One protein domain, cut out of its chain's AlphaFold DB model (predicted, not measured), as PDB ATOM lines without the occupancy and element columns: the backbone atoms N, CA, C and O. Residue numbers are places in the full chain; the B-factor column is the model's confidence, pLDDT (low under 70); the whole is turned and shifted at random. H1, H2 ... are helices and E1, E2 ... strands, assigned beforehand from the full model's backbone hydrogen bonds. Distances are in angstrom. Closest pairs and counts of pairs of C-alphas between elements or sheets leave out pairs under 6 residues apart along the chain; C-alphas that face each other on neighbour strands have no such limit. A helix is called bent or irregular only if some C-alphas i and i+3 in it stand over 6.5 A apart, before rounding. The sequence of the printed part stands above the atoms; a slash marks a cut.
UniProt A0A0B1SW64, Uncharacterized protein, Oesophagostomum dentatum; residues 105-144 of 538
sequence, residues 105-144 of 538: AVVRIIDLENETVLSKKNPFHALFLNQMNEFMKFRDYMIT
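AT A GLANCE: This is residues 105 to 144 of the 538 residues of an uncharacterized protein of Oesophagostomum dentatum (UniProt A0A0B1SW64). A small hairpin of two short antiparallel strands, E1 and E2, packs mainly through E2 on the first part of one long helix, H1. The chain folds back after E2 into H1, and residues 135 to 144, of which 135 to 143 belong to H1, stick out as an arm that makes much of the length. The printed part has 40 residues, with two named strands and then one named helix in the order E1, E2, H1; the sheet's order is E1 - E2, and the class is mixed, helices and strands. The whole is loose, with a radius of gyration of the C-alphas of 11.6 A, and elongated, spanning 36 by 20 by 15 A.

HOW THE PARTS SIT: E1, residues 108 to 111, and E2, residues 116 to 118, form a hairpin of antiparallel neighbour strands, with 135 degrees between their N-to-C directions. The C-alphas of Ile 110 and Val 117 face each other at 4.8 A. Across this pair, N 118 and O 109 are 2.9 A apart and N 111 and O 116 are 3.1 A apart, both within hydrogen-bond range. H1, residues 123 to 143, has 7 pairs of C-alphas within 8 A with E2. Their closest C-alphas are those of Val 117 and Ala 126, 5.5 A apart, and their centres are 11.3 A apart. Within 10 A, H1 has 22 pairs of C-alphas with E2 and 3 with E1, made by its residues 123 to 134. E1 and H1 are apart, with no C-alpha of the one within 8 A of the other. In H1 every O i to N i+4 pair is within hydrogen-bond range.

IN THESE COORDINATES: E1 has 4 residues, Arg 108 to Asp 111, and measures 9.3 A from first to last C-alpha; C-alpha 108 is at (43.465, 35.545, 84.694). E2 has 3 residues, Thr 116 to Leu 118, and measures 6.0 A. H1 has 21 residues, Pro 123 to Ile 143, and measures 30.5 A, from C-alpha 123 at (33.690, 31.306, 86.959) to C-alpha 143 at (31.887, 61.074, 93.353). H1 is not bent.

THE WHOLE: The two C-alphas farthest apart are those of Ala 105 and Thr 144, 37.0 A. Residues 135 to 144 stand free; without them the body of 30 residues spans 23 by 18 by 12 A and has a radius of gyration of 8.6 A. The printed part has no cut. The links from E1 to E2 and from E2 to H1 are tight, with 4 residues each. The mean pLDDT of the printed part is 74.9, and the model's confidence is low, under 70, in residues 105 to 121; the mean is 54 in E1, 62 in E2 and 89 in H1.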
ATOM      1  N   ALA A 105      49.460  29.520  90.262       39.47
ATOM      2  CA  ALA A 105      49.259  30.312  89.050       39.47
ATOM      3  C   ALA A 105      47.757  30.401  88.716       39.47
ATOM      4  O   ALA A 105      47.156  29.475  88.153       39.47
ATOM      5  N   VAL A 106      47.121  31.508  89.103       43.41
ATOM      6  CA  VAL A 106      45.755  31.833  88.690       43.41
ATOM      7  C   VAL A 106      45.853  32.608  87.386       43.41
ATOM      8  O   VAL A 106      45.957  33.827  87.376       43.41
ATOM      9  N   VAL A 107      45.813  31.869  86.279       46.56
ATOM     10  CA  VAL A 107      45.672  32.413  84.924       46.56
ATOM     11  C   VAL A 107      44.398  33.262  84.868       46.56
ATOM     12  O   VAL A 107      43.286  32.722  84.819       46.56
ATOM     13  N   ARG A 108      44.547  34.588  84.940       53.59
ATOM     14  CA  ARG A 108      43.465  35.545  84.694       53.59
ATOM     15  C   ARG A 108      43.456  35.836  83.203       53.59
ATOM     16  O   ARG A 108      44.381  36.448  82.680       53.59
ATOM     17  N   ILE A 109      42.421  35.363  82.520       55.66
ATOM     18  CA  ILE A 109      42.177  35.731  81.131       55.66
ATOM     19  C   ILE A 109      41.399  37.045  81.196       55.66
ATOM     20  O   ILE A 109      40.216  37.041  81.529       55.66
ATOM     21  N   ILE A 110      42.083  38.167  80.981       56.25
ATOM     22  CA  ILE A 110      41.434  39.476  80.853       56.25
ATOM     23  C   ILE A 110      41.068  39.634  79.382       56.25
ATOM     24  O   ILE A 110      41.946  39.583  78.518       56.25
ATOM     25  N   ASP A 111      39.775  39.766  79.106       52.50
ATOM     26  CA  ASP A 111      39.301  40.167  77.787       52.50
ATOM     27  C   ASP A 111      39.593  41.663  77.604       52.50
ATOM     28  O   ASP A 111      39.028  42.499  78.308       52.50
ATOM     29  N   LEU A 112      40.530  41.989  76.711       55.84
ATOM     30  CA  LEU A 112      41.008  43.356  76.467       55.84
ATOM     31  C   LEU A 112      39.947  44.251  75.814       55.84
ATOM     32  O   LEU A 112      40.064  45.468  75.894       55.84
ATOM     33  N   GLU A 113      38.926  43.665  75.188       53.75
ATOM     34  CA  GLU A 113      37.854  44.416  74.528       53.75
ATOM     35  C   GLU A 113      36.765  44.854  75.521       53.75
ATOM     36  O   GLU A 113      36.171  45.916  75.364       53.75
ATOM     37  N   ASN A 114      36.551  44.072  76.588       58.22
ATOM     38  CA  ASN A 114      35.452  44.270  77.540       58.22
ATOM     39  C   ASN A 114      35.910  44.545  78.986       58.22
ATOM     40  O   ASN A 114      35.070  44.661  79.874       58.22
ATOM     41  N   GLU A 115      37.221  44.568  79.258       58.50
ATOM     42  CA  GLU A 115      37.823  44.622  80.607       58.50
ATOM     43  C   GLU A 115      37.264  43.578  81.598       58.50
ATOM     44  O   GLU A 115      37.341  43.743  82.820       58.50
ATOM     45  N   THR A 116      36.694  42.479  81.098       60.28
ATOM     46  CA  THR A 116      36.106  41.447  81.956       60.28
ATOM     47  C   THR A 116      37.155  40.411  82.331       60.28
ATOM     48  O   THR A 116      37.863  39.847  81.491       60.28
ATOM     49  N   VAL A 117      37.255  40.126  83.628       62.03
ATOM     50  CA  VAL A 117      38.008  38.985  84.133       62.03
ATOM     51  C   VAL A 117      37.189  37.746  83.811       62.03
ATOM     52  O   VAL A 117      36.102  37.547  84.351       62.03
ATOM     53  N   LEU A 118      37.705  36.893  82.933       62.56
ATOM     54  CA  LEU A 118      37.123  35.596  82.626       62.56
ATOM     55  C   LEU A 118      38.019  34.517  83.240       62.56
ATOM     56  O   LEU A 118      39.172  34.332  82.860       62.56
ATOM     57  N   SER A 119      37.499  33.765  84.211       63.03
ATOM     58  CA  SER A 119      38.188  32.581  84.736       63.03
ATOM     59  C   SER A 119      37.391  31.333  84.405       63.03
ATOM     60  O   SER A 119      36.362  31.054  85.015       63.03
ATOM     61  N   LYS A 120      37.901  30.531  83.465       62.66
ATOM     62  CA  LYS A 120      37.321  29.215  83.147       62.66
ATOM     63  C   LYS A 120      37.466  28.213  84.297       62.66
ATOM     64  O   LYS A 120      36.687  27.274  84.380       62.66
ATOM     65  N   LYS A 121      38.464  28.405  85.169       68.31
ATOM     66  CA  LYS A 121      38.733  27.529  86.321       68.31
ATOM     67  C   LYS A 121      37.875  27.884  87.537       68.31
ATOM     68  O   LYS A 121      37.565  26.999  88.325       68.31
ATOM     69  N   ASN A 122      37.496  29.154  87.694       73.50
ATOM     70  CA  ASN A 122      36.633  29.599  88.784       73.50
ATOM     71  C   ASN A 122      35.669  30.710  88.311       73.50
ATOM     72  O   ASN A 122      35.912  31.895  88.561       73.50
ATOM     73  N   PRO A 123      34.585  30.343  87.602       75.50
ATOM     74  CA  PRO A 123      33.690  31.306  86.959       75.50
ATOM     75  C   PRO A 123      32.956  32.196  87.967       75.50
ATOM     76  O   PRO A 123      32.731  33.370  87.695       75.50
ATOM     77  N   PHE A 124      32.651  31.680  89.160       79.00
ATOM     78  CA  PHE A 124      32.020  32.466  90.223       79.00
ATOM     79  C   PHE A 124      32.942  33.552  90.773       79.00
ATOM     80  O   PHE A 124      32.497  34.669  91.021       79.00
ATOM     81  N   HIS A 125      34.234  33.257  90.918       79.75
ATOM     82  CA  HIS A 125      35.210  34.254  91.347       79.75
ATOM     83  C   HIS A 125      35.396  35.358  90.296       79.75
ATOM     84  O   HIS A 125      35.459  36.534  90.638       79.75
ATOM     85  N   ALA A 126      35.416  34.989  89.015       78.94
ATOM     86  CA  ALA A 126      35.459  35.939  87.905       78.94
ATOM     87  C   ALA A 126      34.215  36.844  87.848       78.94
ATOM     88  O   ALA A 126      34.349  38.059  87.735       78.94
ATOM     89  N   LEU A 127      33.014  36.275  88.011       84.62
ATOM     90  CA  LEU A 127      31.767  37.044  88.110       84.62
ATOM     91  C   LEU A 127      31.791  38.026  89.285       84.62
ATOM     92  O   LEU A 127      31.420  39.185  89.120       84.62
ATOM     93  N   PHE A 128      32.264  37.582  90.451       86.44
ATOM     94  CA  PHE A 128      32.397  38.445  91.622       86.44
ATOM     95  C   PHE A 128      33.353  39.616  91.360       86.44
ATOM     96  O   PHE A 128      33.015  40.755  91.664       86.44
ATOM     97  N   LEU A 129      34.515  39.361  90.752       85.69
ATOM     98  CA  LEU A 129      35.477  40.415  90.418       85.69
ATOM     99  C   LEU A 129      34.923  41.412  89.394       85.69
ATOM    100  O   LEU A 129      35.107  42.611  89.577       85.69
ATOM    101  N   ASN A 130      34.202  40.946  88.370       86.38
ATOM    102  CA  ASN A 130      33.555  41.838  87.402       86.38
ATOM    103  C   ASN A 130      32.489  42.704  88.073       86.38
ATOM    104  O   ASN A 130      32.460  43.913  87.870       86.38
ATOM    105  N   GLN A 131      31.668  42.114  88.944       88.06
ATOM    106  CA  GLN A 131      30.668  42.870  89.695       88.06
ATOM    107  C   GLN A 131      31.305  43.909  90.626       88.06
ATOM    108  O   GLN A 131      30.778  45.014  90.757       88.06
ATOM    109  N   MET A 132      32.425  43.570  91.272       90.62
ATOM    110  CA  MET A 132      33.186  44.514  92.091       90.62
ATOM    111  C   MET A 132      33.793  45.636  91.248       90.62
ATOM    112  O   MET A 132      33.760  46.781  91.685       90.62
ATOM    113  N   ASN A 133      34.290  45.342  90.044       88.94
ATOM    114  CA  ASN A 133      34.812  46.360  89.131       88.94
ATOM    115  C   ASN A 133      33.709  47.349  88.719       88.94
ATOM    116  O   ASN A 133      33.863  48.551  88.906       88.94
ATOM    117  N   GLU A 134      32.549  46.850  88.285       90.94
ATOM    118  CA  GLU A 134      31.407  47.703  87.928       90.94
ATOM    119  C   GLU A 134      30.898  48.533  89.115       90.94
ATOM    120  O   GLU A 134      30.582  49.713  88.970       90.94
ATOM    121  N   PHE A 135      30.878  47.955  90.320       94.50
ATOM    122  CA  PHE A 135      30.522  48.698  91.526       94.50
ATOM    123  C   PHE A 135      31.521  49.820  91.832       94.50
ATOM    124  O   PHE A 135      31.106  50.923  92.187       94.50
ATOM    125  N   MET A 136      32.826  49.568  91.680       93.94
ATOM    126  CA  MET A 136      33.852  50.594  91.878       93.94
ATOM    127  C   MET A 136      33.761  51.689  90.811       93.94
ATOM    128  O   MET A 136      33.757  52.861  91.169       93.94
ATOM    129  N   LYS A 137      33.560  51.331  89.535       93.25
ATOM    130  CA  LYS A 137      33.321  52.293  88.445       93.25
ATOM    131  C   LYS A 137      32.118  53.190  88.738       93.25
ATOM    132  O   LYS A 137      32.204  54.409  88.604       93.25
ATOM    133  N   PHE A 138      31.006  52.609  89.191       95.06
ATOM    134  CA  PHE A 138      29.823  53.381  89.568       95.06
ATOM    135  C   PHE A 138      30.068  54.260  90.801       95.06
ATOM    136  O   PHE A 138      29.641  55.412  90.833       95.06
ATOM    137  N   ARG A 139      30.784  53.751  91.809       96.00
ATOM    138  CA  ARG A 139      31.171  54.529  92.992       96.00
ATOM    139  C   ARG A 139      32.008  55.744  92.609       96.00
ATOM    140  O   ARG A 139      31.718  56.836  93.087       96.00
ATOM    141  N   ASP A 140      33.008  55.561  91.757       95.69
ATOM    142  CA  ASP A 140      33.882  56.645  91.318       95.69
ATOM    143  C   ASP A 140      33.103  57.654  90.464       95.69
ATOM    144  O   ASP A 140      33.255  58.860  90.650       95.69
ATOM    145  N   TYR A 141      32.176  57.177  89.626       95.81
ATOM    146  CA  TYR A 141      31.236  58.032  88.901       95.81
ATOM    147  C   TYR A 141      30.350  58.867  89.838       95.81
ATOM    148  O   TYR A 141      30.193  60.065  89.617       95.81
ATOM    149  N   MET A 142      29.810  58.292  90.916       96.00
ATOM    150  CA  MET A 142      28.970  59.035  91.867       96.00
ATOM    151  C   MET A 142      29.717  60.142  92.623       96.00
ATOM    152  O   MET A 142      29.088  61.061  93.141       96.00
ATOM    153  N   ILE A 143      31.045  60.052  92.714       96.31
ATOM    154  CA  ILE A 143      31.887  61.074  93.353       96.31
ATOM    155  C   ILE A 143      32.206  62.212  92.367       96.31
ATOM    156  O   ILE A 143      32.672  63.270  92.780       96.31
ATOM    157  N   THR A 144      31.941  62.032  91.068       97.75
ATOM    158  CA  THR A 144      32.169  63.092  90.081       97.75
ATOM    159  C   THR A 144      31.266  64.297  90.338       97.75
ATOM    160  O   THR A 144      30.070  64.169  90.602       97.75
TER     161      THR A 144